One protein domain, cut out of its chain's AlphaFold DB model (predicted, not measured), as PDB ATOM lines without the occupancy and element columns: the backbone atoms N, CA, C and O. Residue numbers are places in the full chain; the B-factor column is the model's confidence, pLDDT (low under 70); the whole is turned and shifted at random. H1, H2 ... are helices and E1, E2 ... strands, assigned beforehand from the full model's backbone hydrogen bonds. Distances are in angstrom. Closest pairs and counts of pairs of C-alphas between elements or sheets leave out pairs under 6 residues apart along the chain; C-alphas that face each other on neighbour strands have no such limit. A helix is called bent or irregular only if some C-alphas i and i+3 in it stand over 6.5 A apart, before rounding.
ATOM      1  N   LYS A  95     202.393 230.242 278.760       94.12
ATOM      2  CA  LYS A  95     201.925 229.670 280.025       94.12
ATOM      3  C   LYS A  95     200.761 230.489 280.535       94.12
ATOM      4  O   LYS A  95     200.890 231.698 280.718       94.12
ATOM      5  N   GLU A  96     199.638 229.826 280.736       91.06
ATOM      6  CA  GLU A  96     198.401 230.446 281.185       91.06
ATOM      7  C   GLU A  96     198.227 230.235 282.688       91.06
ATOM      8  O   GLU A  96     198.526 229.170 283.237       91.06
ATOM      9  N   ARG A  97     197.736 231.257 283.377       88.00
ATOM     10  CA  ARG A  97     197.353 231.195 284.783       88.00
ATOM     11  C   ARG A  97     196.011 231.891 284.938       88.00
ATOM     12  O   ARG A  97     195.800 232.985 284.416       88.00
ATOM     13  N   GLU A  98     195.103 231.240 285.646       84.25
ATOM     14  CA  GLU A  98     193.856 231.872 286.058       84.25
ATOM     15  C   GLU A  98     194.134 232.756 287.269       84.25
ATOM     16  O   GLU A  98     194.787 232.337 288.227       84.25
ATOM     17  N   VAL A  99     193.658 233.994 287.206       75.19
ATOM     18  CA  VAL A  99     193.680 234.912 288.337       75.19
ATOM     19  C   VAL A  99     192.241 235.098 288.789       75.19
ATOM     20  O   VAL A  99     191.422 235.673 288.066       75.19
ATOM     21  N   ASP A 100     191.956 234.607 289.995       69.06
ATOM     22  CA  ASP A 100     190.679 234.824 290.672       69.06
ATOM     23  C   ASP A 100     190.507 236.320 290.930       69.06
ATOM     24  O   ASP A 100     191.118 236.902 291.835       69.06
ATOM     25  N   LEU A 101     189.674 236.947 290.105       64.44
ATOM     26  CA  LEU A 101     189.284 238.338 290.238       64.44
ATOM     27  C   LEU A 101     187.764 238.399 290.266       64.44
ATOM     28  O   LEU A 101     187.122 237.843 289.382       64.44
ATOM     29  N   PRO A 102     187.168 239.130 291.217       60.44
ATOM     30  CA  PRO A 102     185.741 239.385 291.186       60.44
ATOM     31  C   PRO A 102     185.378 240.298 289.996       60.44
ATOM     32  O   PRO A 102     185.275 241.519 290.144       60.44
ATOM     33  N   LEU A 103     185.185 239.726 288.796       60.88
ATOM     34  CA  LEU A 103     184.952 240.503 287.566       60.88
ATOM     35  C   LEU A 103     183.606 241.244 287.578       60.88
ATOM     36  O   LEU A 103     183.375 242.089 286.721       60.88
ATOM     37  N   TYR A 104     182.744 241.019 288.579       60.00
ATOM     38  CA  TYR A 104     181.542 241.832 288.804       60.00
ATOM     39  C   TYR A 104     181.841 243.322 289.071       60.00
ATOM     40  O   TYR A 104     180.928 244.142 288.994       60.00
ATOM     41  N   LEU A 105     183.094 243.691 289.384       54.97
ATOM     42  CA  LEU A 105     183.539 245.091 289.471       54.97
ATOM     43  C   LEU A 105     183.935 245.697 288.111       54.97
ATOM     44  O   LEU A 105     184.211 246.894 288.026       54.97
ATOM     45  N   ILE A 106     183.966 244.907 287.034       59.16
ATOM     46  CA  ILE A 106     184.226 245.387 285.673       59.16
ATOM     47  C   ILE A 106     182.912 245.929 285.103       59.16
ATOM     48  O   ILE A 106     182.179 245.234 284.402       59.16
ATOM     49  N   LYS A 107     182.579 247.178 285.447       56.34
ATOM     50  CA  LYS A 107     181.389 247.863 284.907       56.34
ATOM     51  C   LYS A 107     181.555 248.289 283.448       56.34
ATOM     52  O   LYS A 107     180.558 248.358 282.735       56.34
ATOM     53  N   ASP A 108     182.793 248.559 283.029       63.47
ATOM     54  CA  ASP A 108     183.158 248.928 281.661       63.47
ATOM     55  C   ASP A 108     184.313 248.034 281.158       63.47
ATOM     56  O   ASP A 108     185.451 248.168 281.626       63.47
ATOM     57  N   PRO A 109     184.032 247.088 280.243       63.38
ATOM     58  CA  PRO A 109     185.043 246.233 279.627       63.38
ATOM     59  C   PRO A 109     186.106 246.995 278.822       63.38
ATOM     60  O   PRO A 109     187.240 246.523 278.744       63.38
ATOM     61  N   ASP A 110     185.778 248.159 278.249       61.94
ATOM     62  CA  ASP A 110     186.690 248.912 277.381       61.94
ATOM     63  C   ASP A 110     187.760 249.641 278.208       61.94
ATOM     64  O   ASP A 110     188.951 249.551 277.901       61.94
ATOM     65  N   GLU A 111     187.370 250.271 279.325       65.69
ATOM     66  CA  GLU A 111     188.320 250.884 280.273       65.69
ATOM     67  C   GLU A 111     189.273 249.828 280.864       65.69
ATOM     68  O   GLU A 111     190.463 250.075 281.090       65.69
ATOM     69  N   TRP A 112     188.764 248.617 281.092       68.00
ATOM     70  CA  TRP A 112     189.576 247.493 281.545       68.00
ATOM     71  C   TRP A 112     190.508 246.963 280.462       68.00
ATOM     72  O   TRP A 112     191.671 246.682 280.754       68.00
ATOM     73  N   SER A 113     190.039 246.874 279.218       66.00
ATOM     74  CA  SER A 113     190.867 246.486 278.079       66.00
ATOM     75  C   SER A 113     192.052 247.438 277.905       66.00
ATOM     76  O   SER A 113     193.186 246.982 277.741       66.00
ATOM     77  N   GLU A 114     191.837 248.749 278.045       69.12
ATOM     78  CA  GLU A 114     192.901 249.758 277.958       69.12
ATOM     79  C   GLU A 114     193.923 249.612 279.100       69.12
ATOM     80  O   GLU A 114     195.131 249.566 278.861       69.12
ATOM     81  N   ARG A 115     193.462 249.421 280.343       68.75
ATOM     82  CA  ARG A 115     194.347 249.225 281.510       68.75
ATOM     83  C   ARG A 115     195.143 247.918 281.454       68.75
ATOM     84  O   ARG A 115     196.309 247.891 281.856       68.75
ATOM     85  N   LEU A 116     194.535 246.837 280.970       72.19
ATOM     86  CA  LEU A 116     195.216 245.559 280.747       72.19
ATOM     87  C   LEU A 116     196.219 245.660 279.594       72.19
ATOM     88  O   LEU A 116     197.319 245.119 279.694       72.19
ATOM     89  N   THR A 117     195.893 246.422 278.549       71.44
ATOM     90  CA  THR A 117     196.830 246.733 277.462       71.44
ATOM     91  C   THR A 117     198.043 247.501 277.988       71.44
ATOM     92  O   THR A 117     199.174 247.139 277.681       71.44
ATOM     93  N   ASP A 118     197.851 248.487 278.866       76.31
ATOM     94  CA  ASP A 118     198.950 249.219 279.507       76.31
ATOM     95  C   ASP A 118     199.858 248.320 280.360       76.31
ATOM     96  O   ASP A 118     201.081 248.489 280.372       76.31
ATOM     97  N   LEU A 119     199.272 247.379 281.106       75.75
ATOM     98  CA  LEU A 119     200.026 246.399 281.890       75.75
ATOM     99  C   LEU A 119     200.795 245.427 280.985       75.75
ATOM    100  O   LEU A 119     201.965 245.153 281.254       75.75
ATOM    101  N   SER A 120     200.168 244.977 279.897       76.88
ATOM    102  CA  SER A 120     200.791 244.147 278.861       76.88
ATOM    103  C   SER A 120     202.008 244.854 278.257       76.88
ATOM    104  O   SER A 120     203.122 244.338 278.348       76.88
ATOM    105  N   LEU A 121     201.843 246.093 277.782       75.06
ATOM    106  CA  LEU A 121     202.924 246.898 277.204       75.06
ATOM    107  C   LEU A 121     204.079 247.136 278.189       75.06
ATOM    108  O   LEU A 121     205.244 247.104 277.801       75.06
ATOM    109  N   LYS A 122     203.789 247.340 279.480       79.56
ATOM    110  CA  LYS A 122     204.825 247.516 280.518       79.56
ATOM    111  C   LYS A 122     205.592 246.235 280.843       79.56
ATOM    112  O   LYS A 122     206.688 246.324 281.393       79.56
ATOM    113  N   SER A 123     205.021 245.072 280.541       77.56
ATOM    114  CA  SER A 123     205.672 243.769 280.723       77.56
ATOM    115  C   SER A 123     206.527 243.344 279.528       77.56
ATOM    116  O   SER A 123     207.276 242.371 279.636       77.56
ATOM    117  N   GLU A 124     206.440 244.065 278.402       84.25
ATOM    118  CA  GLU A 124     207.259 243.779 277.231       84.25
ATOM    119  C   GLU A 124     208.746 243.921 277.562       84.25
ATOM    120  O   GLU A 124     209.240 244.978 277.962       84.25
ATOM    121  N   SER A 125     209.492 242.842 277.351       86.75
ATOM    122  CA  SER A 125     210.941 242.842 277.501       86.75
ATOM    123  C   SER A 125     211.596 242.115 276.334       86.75
ATOM    124  O   SER A 125     211.068 241.133 275.819       86.75
ATOM    125  N   SER A 126     212.757 242.602 275.893       85.38
ATOM    126  CA  SER A 126     213.561 241.943 274.860       85.38
ATOM    127  C   SER A 126     214.900 241.506 275.435       85.38
ATOM    128  O   SER A 126     215.574 242.303 276.090       85.38
ATOM    129  N   PHE A 127     215.321 240.284 275.133       85.56
ATOM    130  CA  PHE A 127     216.600 239.742 275.576       85.56
ATOM    131  C   PHE A 127     217.249 238.897 274.474       85.56
ATOM    132  O   PHE A 127     216.600 238.425 273.534       85.56
ATOM    133  N   LYS A 128     218.579 238.785 274.521       79.88
ATOM    134  CA  LYS A 128     219.363 238.105 273.485       79.88
ATOM    135  C   LYS A 128     219.889 236.791 274.022       79.88
ATOM    136  O   LYS A 128     220.689 236.790 274.945       79.88
ATOM    137  N   GLU A 129     219.528 235.716 273.338       83.44
ATOM    138  CA  GLU A 129     219.954 234.354 273.642       83.44
ATOM    139  C   GLU A 129     220.573 233.742 272.394       83.44
ATOM    140  O   GLU A 129     219.900 232.995 271.682       83.44
ATOM    141  N   PRO A 130     221.828 234.094 272.052       83.12
ATOM    142  CA  PRO A 130     222.415 233.723 270.772       83.12
ATOM    143  C   PRO A 130     222.251 232.219 270.477       83.12
ATOM    144  O   PRO A 130     222.614 231.395 271.314       83.12
ATOM    145  N   PRO A 131     221.725 231.837 269.295       89.19
ATOM    146  CA  PRO A 131     221.473 232.671 268.113       89.19
ATOM    147  C   PRO A 131     220.065 233.299 268.036       89.19
ATOM    148  O   PRO A 131     219.712 233.861 266.995       89.19
ATOM    149  N   PHE A 132     219.240 233.162 269.069       93.50
ATOM    150  CA  PHE A 132     217.881 233.686 269.136       93.50
ATOM    151  C   PHE A 132     217.835 235.126 269.654       93.50
ATOM    152  O   PHE A 132     218.607 235.557 270.511       93.50
ATOM    153  N   ILE A 133     216.886 235.873 269.106       94.00
ATOM    154  CA  ILE A 133     216.397 237.121 269.681       94.00
ATOM    155  C   ILE A 133     215.054 236.777 270.308       94.00
ATOM    156  O   ILE A 133     214.198 236.225 269.612       94.00
ATOM    157  N   CYS A 134     214.895 237.068 271.592       94.56
ATOM    158  CA  CYS A 134     213.698 236.739 272.343       94.56
ATOM    159  C   CYS A 134     212.993 238.009 272.821       94.56
ATOM    160  O   CYS A 134     213.629 239.013 273.152       94.56
ATOM    161  N   SER A 135     211.671 237.955 272.839       94.38
ATOM    162  CA  SER A 135     210.801 238.942 273.464       94.38
ATOM    163  C   SER A 135     209.816 238.224 274.365       94.38
ATOM    164  O   SER A 135     209.401 237.110 274.053       94.38
ATOM    165  N   SER A 136     209.424 238.857 275.455       93.19
ATOM    166  CA  SER A 136     208.441 238.317 276.381       93.19
ATOM    167  C   SER A 136     207.420 239.378 276.746       93.19
ATOM    168  O   SER A 136     207.792 240.547 276.831       93.19
ATOM    169  N   TYR A 137     206.171 238.986 276.957       90.75
ATOM    170  CA  TYR A 137     205.078 239.896 277.282       90.75
ATOM    171  C   TYR A 137     203.904 239.133 277.902       90.75
ATOM    172  O   TYR A 137     203.821 237.909 277.782       90.75
ATOM    173  N   ILE A 138     203.008 239.849 278.580       90.19
ATOM    174  CA  ILE A 138     201.764 239.298 279.120       90.19
ATOM    175  C   ILE A 138     200.615 239.564 278.143       90.19
ATOM    176  O   ILE A 138     200.431 240.692 277.695       90.19
ATOM    177  N   GLU A 139     199.815 238.548 277.847       86.62
ATOM    178  CA  GLU A 139     198.517 238.653 277.179       86.62
ATOM    179  C   GLU A 139     197.396 238.422 278.197       86.62
ATOM    180  O   GLU A 139     197.529 237.626 279.128       86.62
ATOM    181  N   PHE A 140     196.275 239.113 278.011       81.00
ATOM    182  CA  PHE A 140     195.089 238.966 278.849       81.00
ATOM    183  C   PHE A 140     193.939 238.415 278.012       81.00
ATOM    184  O   PHE A 140     193.663 238.914 276.920       81.00
ATOM    185  N   GLY A 141     193.272 237.387 278.528       68.69
ATOM    186  CA  GLY A 141     192.110 236.761 277.913       68.69
ATOM    187  C   GLY A 141     190.929 236.706 278.878       68.69
ATOM    188  O   GLY A 141     191.098 236.544 280.086       68.69
ATOM    189  N   HIS A 142     189.721 236.807 278.332       55.50
ATOM    190  CA  HIS A 142     188.485 236.561 279.068       55.50
ATOM    191  C   HIS A 142     187.911 235.210 278.661       55.50
ATOM    192  O   HIS A 142     187.847 234.897 277.467       55.50
ATOM    193  N   ASP A 143     187.463 234.424 279.638       49.00
ATOM    194  CA  ASP A 143     186.636 233.264 279.341       49.00
ATOM    195  C   ASP A 143     185.182 233.728 279.195       49.00
ATOM    196  O   ASP A 143     184.477 233.970 280.170       49.00
ATOM    197  N   ASN A 144     184.727 233.900 277.953       39.50
ATOM    198  CA  ASN A 144     183.365 234.367 277.656       39.50
ATOM    199  C   ASN A 144     182.282 233.307 277.958       39.50
ATOM    200  O   ASN A 144     181.114 233.517 277.633       39.50
ATOM    201  N   VAL A 145     182.661 232.146 278.508       41.03
ATOM    202  CA  VAL A 145     181.807 230.954 278.617       41.03
ATOM    203  C   VAL A 145     181.174 230.794 280.004       41.03
ATOM    204  O   VAL A 145     180.132 230.152 280.121       41.03
ATOM    205  N   SER A 146     181.723 231.390 281.065       41.41
ATOM    206  CA  SER A 146     181.075 231.325 282.376       41.41
ATOM    207  C   SER A 146     179.969 232.379 282.470       41.41
ATOM    208  O   SER A 146     180.253 233.571 282.558       41.41
ATOM    209  N   GLU A 147     178.706 231.949 282.567       40.28
ATOM    210  CA  GLU A 147     177.551 232.797 282.945       40.28
ATOM    211  C   GLU A 147     177.725 233.490 284.320       40.28
ATOM    212  O   GLU A 147     176.901 234.305 284.735       40.28
ATOM    213  N   LYS A 148     178.827 233.191 285.015       46.47
ATOM    214  CA  LYS A 148     179.382 233.905 286.160       46.47
ATOM    215  C   LYS A 148     180.812 234.328 285.823       46.47
ATOM    216  O   LYS A 148     181.730 233.585 286.129       46.47
ATOM    217  N   GLY A 149     181.010 235.415 285.077       50.56
ATOM    218  CA  GLY A 149     182.350 235.888 284.710       50.56
ATOM    219  C   GLY A 149     183.225 236.087 285.951       50.56
ATOM    220  O   GLY A 149     183.173 237.151 286.549       50.56
ATOM    221  N   ASP A 150     184.011 235.078 286.333       54.88
ATOM    222  CA  ASP A 150     184.637 235.018 287.663       54.88
ATOM    223  C   ASP A 150     186.175 234.910 287.605       54.88
ATOM    224  O   ASP A 150     186.824 235.021 288.644       54.88
ATOM    225  N   SER A 151     186.792 234.734 286.426       62.94
ATOM    226  CA  SER A 151     188.256 234.633 286.320       62.94
ATOM    227  C   SER A 151     188.842 235.305 285.073       62.94
ATOM    228  O   SER A 151     188.344 235.183 283.951       62.94
ATOM    229  N   LEU A 152     189.925 236.061 285.283       74.00
ATOM    230  CA  LEU A 152     190.751 236.621 284.214       74.00
ATOM    231  C   LEU A 152     191.841 235.603 283.877       74.00
ATOM    232  O   LEU A 152     192.563 235.155 284.772       74.00
ATOM    233  N   LYS A 153     192.003 235.269 282.594       80.44
ATOM    234  CA  LYS A 153     193.141 234.464 282.143       80.44
ATOM    235  C   LYS A 153     194.303 235.384 281.821       80.44
ATOM    236  O   LYS A 153     194.171 236.334 281.047       80.44
ATOM    237  N   VAL A 154     195.440 235.094 282.433       86.62
ATOM    238  CA  VAL A 154     196.692 235.808 282.208       86.62
ATOM    239  C   VAL A 154     197.663 234.831 281.576       86.62
ATOM    240  O   VAL A 154     197.961 233.783 282.146       86.62
ATOM    241  N   SER A 155     198.158 235.177 280.397       90.06
ATOM    242  CA  SER A 155     199.057 234.328 279.630       90.06
ATOM    243  C   SER A 155     200.401 235.021 279.503       90.06
ATOM    244  O   SER A 155     200.499 236.122 278.976       90.06
ATOM    245  N   SER A 156     201.459 234.382 279.981       92.94
ATOM    246  CA  SER A 156     202.819 234.843 279.725       92.94
ATOM    247  C   SER A 156     203.327 234.224 278.436       92.94
ATOM    248  O   SER A 156     203.281 233.003 278.266       92.94
ATOM    249  N   VAL A 157     203.783 235.070 277.513       93.44
ATOM    250  CA  VAL A 157     204.238 234.673 276.182       93.44
ATOM    251  C   VAL A 157     205.711 235.012 276.029       93.44
ATOM    252  O   VAL A 157     206.117 236.163 276.162       93.44
ATOM    253  N   VAL A 158     206.518 234.015 275.676       95.31
ATOM    254  CA  VAL A 158     207.928 234.172 275.304       95.31
ATOM    255  C   VAL A 158     208.095 233.768 273.842       95.31
ATOM    256  O   VAL A 158     207.837 232.629 273.454       95.31
ATOM    257  N   HIS A 159     208.531 234.705 273.003       95.12
ATOM    258  CA  HIS A 159     208.741 234.517 271.571       95.12
ATOM    259  C   HIS A 159     210.220 234.643 271.216       95.12
ATOM    260  O   HIS A 159     210.798 235.721 271.316       95.12
ATOM    261  N   CYS A 160     210.819 233.571 270.708       96.06
ATOM    262  CA  CYS A 160     212.203 233.544 270.255       96.06
ATOM    263  C   CYS A 160     212.281 233.288 268.745       96.06
ATOM    264  O   CYS A 160     211.627 232.400 268.195       96.06
ATOM    265  N   ILE A 161     213.127 234.050 268.052       95.94
ATOM    266  CA  ILE A 161     213.320 233.955 266.602       95.94
ATOM    267  C   ILE A 161     214.802 233.903 266.238       95.94
ATOM    268  O   ILE A 161     215.622 234.652 266.762       95.94
ATOM    269  N   THR A 162     215.143 233.053 265.268       95.81
ATOM    270  CA  THR A 162     216.458 233.059 264.627       95.81
ATOM    271  C   THR A 162     216.371 232.760 263.129       95.81
ATOM    272  O   THR A 162     215.376 232.234 262.614       95.81
ATOM    273  N   PHE A 163     217.441 233.098 262.415       94.62
ATOM    274  CA  PHE A 163     217.634 232.768 261.009       94.62
ATOM    275  C   PHE A 163     218.898 231.932 260.869       94.62
ATOM    276  O   PHE A 163     219.986 232.369 261.231       94.62
ATOM    277  N   THR A 164     218.754 230.739 260.303       93.12
ATOM    278  CA  THR A 164     219.835 229.759 260.194       93.12
ATOM    279  C   THR A 164     219.911 229.168 258.786       93.12
ATOM    280  O   THR A 164     219.021 229.369 257.947       93.12
ATOM    281  N   ASN A 165     220.985 228.439 258.490       90.88
ATOM    282  CA  ASN A 165     221.081 227.651 257.265       90.88
ATOM    283  C   ASN A 165     220.490 226.255 257.484       90.88
ATOM    284  O   ASN A 165     220.515 225.717 258.586       90.88
ATOM    285  N   ARG A 166     220.053 225.599 256.401       88.06
ATOM    286  CA  ARG A 166     219.558 224.207 256.459       88.06
ATOM    287  C   ARG A 166     220.554 223.243 257.115       88.06
ATOM    288  O   ARG A 166     220.148 222.343 257.839       88.06
ATOM    289  N   ARG A 167     221.858 223.428 256.864       89.00
ATOM    290  CA  ARG A 167     222.927 222.578 257.423       89.00
ATOM    291  C   ARG A 167     223.019 222.674 258.948       89.00
ATOM    292  O   ARG A 167     223.364 221.681 259.580       89.00
ATOM    293  N   ASP A 168     222.645 223.821 259.502       92.25
ATOM    294  CA  ASP A 168     222.769 224.142 260.921       92.25
ATOM    295  C   ASP A 168     221.479 223.842 261.703       92.25
ATOM    296  O   ASP A 168     221.456 224.000 262.920       92.25
ATOM    297  N   LEU A 169     220.419 223.349 261.042       91.44
ATOM    298  CA  LEU A 169     219.128 223.067 261.681       91.44
ATOM    299  C   LEU A 169     219.235 222.120 262.874       91.44
ATOM    300  O   LEU A 169     218.563 222.333 263.869       91.44
ATOM    301  N   ILE A 170     220.101 221.106 262.802       91.81
ATOM    302  CA  ILE A 170     220.302 220.165 263.916       91.81
ATOM    303  C   ILE A 170     220.940 220.874 265.117       91.81
ATOM    304  O   ILE A 170     220.599 220.578 266.257       91.81
ATOM    305  N   LYS A 171     221.853 221.825 264.876       92.56
ATOM    306  CA  LYS A 171     222.435 222.639 265.948       92.56
ATOM    307  C   LYS A 171     221.362 223.546 266.550       92.56
ATOM    308  O   LYS A 171     221.191 223.543 267.758       92.56
ATOM    309  N   THR A 172     220.591 224.244 265.714       92.88
ATOM    310  CA  THR A 172     219.476 225.091 266.166       92.88
ATOM    311  C   THR A 172     218.418 224.294 266.937       92.88
ATOM    312  O   THR A 172     217.914 224.786 267.935       92.88
ATOM    313  N   ALA A 173     218.123 223.058 266.529       91.00
ATOM    314  CA  ALA A 173     217.193 222.161 267.211       91.00
ATOM    315  C   ALA A 173     217.630 221.807 268.638       91.00
ATOM    316  O   ALA A 173     216.787 221.717 269.519       91.00
ATOM    317  N   ARG A 174     218.935 221.632 268.874       91.12
ATOM    318  CA  ARG A 174     219.470 221.385 270.222       91.12
ATOM    319  C   ARG A 174     219.370 222.619 271.111       91.12
ATOM    320  O   ARG A 174     219.052 222.499 272.282       91.12
ATOM    321  N   GLU A 175     219.589 223.803 270.543       92.50
ATOM    322  CA  GLU A 175     219.409 225.057 271.283       92.50
ATOM    323  C   GLU A 175     217.940 225.304 271.654       92.50
ATOM    324  O   GLU A 175     217.678 225.944 272.665       92.50
ATOM    325  N   LEU A 176     216.975 224.793 270.875       91.31
ATOM    326  CA  LEU A 176     215.549 224.969 271.174       91.31
ATOM    327  C   LEU A 176     215.143 224.364 272.520       91.31
ATOM    328  O   LEU A 176     214.303 224.943 273.190       91.31
ATOM    329  N   GLU A 177     215.744 223.249 272.934       84.56
ATOM    330  CA  GLU A 177     215.471 222.640 274.243       84.56
ATOM    331  C   GLU A 177     215.858 223.588 275.386       84.56
ATOM    332  O   GLU A 177     215.033 223.894 276.242       84.56
ATOM    333  N   ARG A 178     217.065 224.168 275.316       89.19
ATOM    334  CA  ARG A 178     217.518 225.213 276.248       89.19
ATOM    335  C   ARG A 178     216.590 226.429 276.232       89.19
ATOM    336  O   ARG A 178     216.275 226.972 277.286       89.19
ATOM    337  N   ILE A 179     216.157 226.855 275.041       92.88
ATOM    338  CA  ILE A 179     215.220 227.974 274.884       92.88
ATOM    339  C   ILE A 179     213.882 227.666 275.553       92.88
ATOM    340  O   ILE A 179     213.329 228.566 276.177       92.88
ATOM    341  N   PHE A 180     213.366 226.439 275.462       89.81
ATOM    342  CA  PHE A 180     212.110 226.068 276.113       89.81
ATOM    343  C   PHE A 180     212.212 226.096 277.634       89.81
ATOM    344  O   PHE A 180     211.387 226.760 278.252       89.81
ATOM    345  N   SER A 181     213.246 225.489 278.223       89.19
ATOM    346  CA  SER A 181     213.445 225.523 279.681       89.19
ATOM    347  C   SER A 181     213.564 226.953 280.213       89.19
ATOM    348  O   SER A 181     212.890 227.334 281.159       89.19
ATOM    349  N   MET A 182     214.355 227.791 279.541       92.12
ATOM    350  CA  MET A 182     214.492 229.199 279.913       92.12
ATOM    351  C   MET A 182     213.195 229.995 279.688       92.12
ATOM    352  O   MET A 182     212.893 230.915 280.442       92.12
ATOM    353  N   SER A 183     212.424 229.676 278.645       92.12
ATOM    354  CA  SER A 183     211.143 230.344 278.391       92.12
ATOM    355  C   SER A 183     210.113 230.013 279.462       92.12
ATOM    356  O   SER A 183     209.310 230.877 279.791       92.12
ATOM    357  N   GLU A 184     210.148 228.800 280.011       91.31
ATOM    358  CA  GLU A 184     209.307 228.404 281.137       91.31
ATOM    359  C   GLU A 184     209.647 229.206 282.398       91.31
ATOM    360  O   GLU A 184     208.762 229.858 282.949       91.31
ATOM    361  N   GLU A 185     210.929 229.264 282.777       91.69
ATOM    362  CA  GLU A 185     211.397 230.080 283.910       91.69
ATOM    363  C   GLU A 185     211.011 231.556 283.734       91.69
ATOM    364  O   GLU A 185     210.436 232.177 284.628       91.69
ATOM    365  N   LYS A 186     211.253 232.118 282.541       91.88
ATOM    366  CA  LYS A 186     210.906 233.511 282.235       91.88
ATOM    367  C   LYS A 186     209.400 233.752 282.260       91.88
ATOM    368  O   LYS A 186     208.962 234.840 282.638       91.88
ATOM    369  N   ALA A 187     208.611 232.770 281.830       91.31
ATOM    370  CA  ALA A 187     207.166 232.879 281.849       91.31
ATOM    371  C   ALA A 187     206.634 232.920 283.285       91.31
ATOM    372  O   ALA A 187     205.777 233.755 283.571       91.31
ATOM    373  N   ASP A 188     207.182 232.091 284.177       91.50
ATOM    374  CA  ASP A 188     206.845 232.101 285.601       91.50
ATOM    375  C   ASP A 188     207.229 233.418 286.280       91.50
ATOM    376  O   ASP A 188     206.381 234.017 286.936       91.50
ATOM    377  N   GLU A 189     208.436 233.940 286.036       91.56
ATOM    378  CA  GLU A 189     208.851 235.252 286.559       91.56
ATOM    379  C   GLU A 189     207.873 236.373 286.176       91.56
ATOM    380  O   GLU A 189     207.552 237.238 286.991       91.56
ATOM    381  N   LEU A 190     207.404 236.377 284.923       89.56
ATOM    382  CA  LEU A 190     206.460 237.380 284.435       89.56
ATOM    383  C   LEU A 190     205.079 237.237 285.075       89.56
ATOM    384  O   LEU A 190     204.459 238.249 285.402       89.56
ATOM    385  N   LEU A 191     204.598 236.004 285.253       89.88
ATOM    386  CA  LEU A 191     203.325 235.748 285.927       89.88
ATOM    387  C   LEU A 191     203.389 236.171 287.400       89.88
ATOM    388  O   LEU A 191     202.464 236.815 287.896       89.88
ATOM    389  N   ASP A 192     204.497 235.879 288.076       90.56
ATOM    390  CA  ASP A 192     204.688 236.214 289.486       90.56
ATOM    391  C   ASP A 192     204.849 237.731 289.713       90.56
ATOM    392  O   ASP A 192     204.403 238.251 290.735       90.56
ATOM    393  N   ASP A 193     205.425 238.473 288.758       89.12
ATOM    394  CA  ASP A 193     205.528 239.941 288.817       89.12
ATOM    395  C   ASP A 193     204.209 240.653 288.454       89.12
ATOM    396  O   ASP A 193     203.900 241.716 289.006       89.12
ATOM    397  N   ILE A 194     203.414 240.096 287.532       86.88
ATOM    398  CA  ILE A 194     202.178 240.747 287.073       86.88
ATOM    399  C   ILE A 194     201.003 240.523 288.027       86.88
ATOM    400  O   ILE A 194     200.191 241.431 288.210       86.88
ATOM    401  N   GLU A 195     200.916 239.364 288.681       83.25
ATOM    402  CA  GLU A 195     199.780 239.018 289.539       83.25
ATOM    403  C   GLU A 195     199.554 240.033 290.686       83.25
ATOM    404  O   GLU A 195     198.425 240.519 290.837       83.25
ATOM    405  N   PRO A 196     200.581 240.475 291.443       85.56
ATOM    406  CA  PRO A 196     200.413 241.513 292.459       85.56
ATOM    407  C   PRO A 196     199.962 242.859 291.877       85.56
ATOM    408  O   PRO A 196     199.174 243.561 292.507       85.56
ATOM    409  N   LYS A 197     200.421 243.219 290.670       85.50
ATOM    410  CA  LYS A 197     200.058 244.483 289.998       85.50
ATOM    411  C   LYS A 197     198.601 244.483 289.555       85.50
ATOM    412  O   LYS A 197     197.924 245.508 289.660       85.50
ATOM    413  N   ILE A 198     198.107 243.334 289.096       79.56
ATOM    414  CA  ILE A 198     196.692 243.132 288.776       79.56
ATOM    415  C   ILE A 198     195.856 243.276 290.052       79.56
ATOM    416  O   ILE A 198     194.913 244.069 290.069       79.56
ATOM    417  N   ARG A 199     196.244 242.598 291.142       78.75
ATOM    418  CA  ARG A 199     195.556 242.694 292.444       78.75
ATOM    419  C   ARG A 199     195.557 244.123 292.996       78.75
ATOM    420  O   ARG A 199     194.513 244.616 293.402       78.75
ATOM    421  N   GLU A 200     196.680 244.840 292.940       81.56
ATOM    422  CA  GLU A 200     196.756 246.242 293.375       81.56
ATOM    423  C   GLU A 200     195.855 247.158 292.528       81.56
ATOM    424  O   GLU A 200     195.196 248.065 293.046       81.56
ATOM    425  N   THR A 201     195.821 246.932 291.211       76.00
ATOM    426  CA  THR A 201     194.947 247.676 290.294       76.00
ATOM    427  C   THR A 201     193.478 247.426 290.632       76.00
ATOM    428  O   THR A 201     192.689 248.373 290.664       76.00
ATOM    429  N   PHE A 202     193.132 246.184 290.971       73.69
ATOM    430  CA  PHE A 202     191.798 245.795 291.412       73.69
ATOM    431  C   PHE A 202     191.410 246.442 292.752       73.69
ATOM    432  O   PHE A 202     190.382 247.115 292.832       73.69
ATOM    433  N   ASP A 203     192.263 246.345 293.775       75.31
ATOM    434  CA  ASP A 203     192.040 246.947 295.098       75.31
ATOM    435  C   ASP A 203     191.804 248.460 295.019       75.31
ATOM    436  O   ASP A 203     191.031 249.032 295.795       75.31
ATOM    437  N   LYS A 204     192.492 249.143 294.095       72.81
ATOM    438  CA  LYS A 204     192.250 250.565 293.828       72.81
ATOM    439  C   LYS A 204     190.824 250.762 293.328       72.81
ATOM    440  O   LYS A 204     190.110 251.575 293.909       72.81
ATOM    441  N   ILE A 205     190.399 250.022 292.306       65.88
ATOM    442  CA  ILE A 205     189.049 250.131 291.732       65.88
ATOM    443  C   ILE A 205     187.985 249.876 292.801       65.88
ATOM    444  O   ILE A 205     187.120 250.727 292.998       65.88
ATOM    445  N   GLU A 206     188.102 248.791 293.569       67.56
ATOM    446  CA  GLU A 206     187.141 248.458 294.626       67.56
ATOM    447  C   GLU A 206     187.009 249.590 295.663       67.56
ATOM    448  O   GLU A 206     185.903 249.967 296.060       67.56
ATOM    449  N   LYS A 207     188.130 250.200 296.069       64.19
ATOM    450  CA  LYS A 207     188.137 251.345 296.995       64.19
ATOM    451  C   LYS A 207     187.551 252.618 296.382       64.19
ATOM    452  O   LYS A 207     187.013 253.437 297.125       64.19
ATOM    453  N   PHE A 208     187.680 252.822 295.070       58.09
ATOM    454  CA  PHE A 208     187.091 253.968 294.373       58.09
ATOM    455  C   PHE A 208     185.581 253.803 294.171       58.09
ATOM    456  O   PHE A 208     184.861 254.779 294.369       58.09
ATOM    457  N   GLU A 209     185.094 252.598 293.867       55.12
ATOM    458  CA  GLU A 209     183.658 252.322 293.725       55.12
ATOM    459  C   GLU A 209     182.910 252.297 295.062       55.12
ATOM    460  O   GLU A 209     181.739 252.662 295.120       55.12
ATOM    461  N   LYS A 210     183.586 251.925 296.157       55.22
ATOM    462  CA  LYS A 210     183.035 251.994 297.521       55.22
ATOM    463  C   LYS A 210     183.159 253.379 298.168       55.22
ATOM    464  O   LYS A 210     182.859 253.515 299.356       55.22
ATOM    465  N   LYS A 211     183.618 254.418 297.451       49.00
ATOM    466  CA  LYS A 211     183.602 255.776 298.014       49.00
ATOM    467  C   LYS A 211     182.148 256.189 298.225       49.00
ATOM    468  O   LYS A 211     181.390 256.196 297.261       49.00
ATOM    469  N   PRO A 212     181.761 256.570 299.449       54.25
ATOM    470  CA  PRO A 212     180.396 256.983 299.684       54.25
ATOM    471  C   PRO A 212     180.097 258.239 298.869       54.25
ATOM    472  O   PRO A 212     180.853 259.220 298.903       54.25
ATOM    473  N   GLU A 213     179.002 258.205 298.120       55.53
ATOM    474  CA  GLU A 213     178.567 259.344 297.334       55.53
ATOM    475  C   GLU A 213     177.978 260.392 298.272       55.53
ATOM    476  O   GLU A 213     177.007 260.157 298.986       55.53
TER     477      GLU A 213
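This is residues 95 to 213 of the 225 residues of an uncharacterized protein of Candidatus Korarchaeota archaeon (UniProt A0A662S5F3). One long helix, H2, packs lengthwise on a curled sheet of four strands, and a shorter helix, H1, packs over strand E3 of that sheet. H2 makes most of the length of this rod, and residues 107 to 112 and 165 to 171 stick out. The printed part has 119 residues, with two named helices and four named strands in the order E1, H1, E2, E3, E4, H2; the sheet runs E1, E4, E3, E2, is antiparallel throughout, and the class is mixed, helices and strands. The whole is loose, with a radius of gyration of the C-alphas of 18.3 A and spans of 69 by 27 by 22 A.

Begin with inner strands E4, residues 151 to 164, and E3, residues 132 to 142: this antiparallel hairpin has N 155 and O 139 at 2.8 A, within hydrogen-bond range. Edge strand E1, residues 95 to 100, is antiparallel to E4, with N 97 and O 154 at 2.8 A. Edge strand E2, residues 125 to 129, forms a hairpin with E3, with N 127 and O 134 at 2.9 A. E2, E3 and E4 are a meander, each strand the antiparallel neighbour of the one before. The sheet is strongly twisted, and the way across it turns by 99 degrees. H2, residues 166 to 209, is on one face of the sheet, an arrangement of two layers; look for its closest C-alphas to E4 at Ala 187 and Ser 156, 5.2 A. H1, residues 109 to 123, is on the sheet at a height of 7.0 A, over E3 and along it at 18 degrees on the local plane; their closest C-alphas are Ser 120 and Ile 138, 5.0 A. H1 and H2 only just touch, with 3 pairs of C-alphas within 8 A, through residues 119 to 123 and 190 to 194; the closest C-alphas are Ser 123 and Leu 190, 7.4 A, at a steep tilt of 49 degrees, opposite ways. In H1 every O i to N i+4 pair is within hydrogen-bond range; in H2, 34 of 40 are.

Find C-alpha 95 at (201.925, 229.670, 280.025), where E1 begins. E3 measures 31.2 A, E4 41.3 A and H1 20.8 A from first to last C-alpha. From C-alpha 166 at (219.558, 224.207, 256.459), H2 runs 58.9 A to C-alpha 209 at (183.658, 252.322, 293.725). H2 has a kink of 40 degrees near residue 173 and is irregular, with C-alphas 167 and 170 at 7.4 A.

The two C-alphas farthest apart, Arg 167 and Glu 213, are 70.1 A apart. The printed part has no cut and no long link. In this model the pLDDT is under 70 at residues 100 to 115, 141 to 151 and 205 to 213.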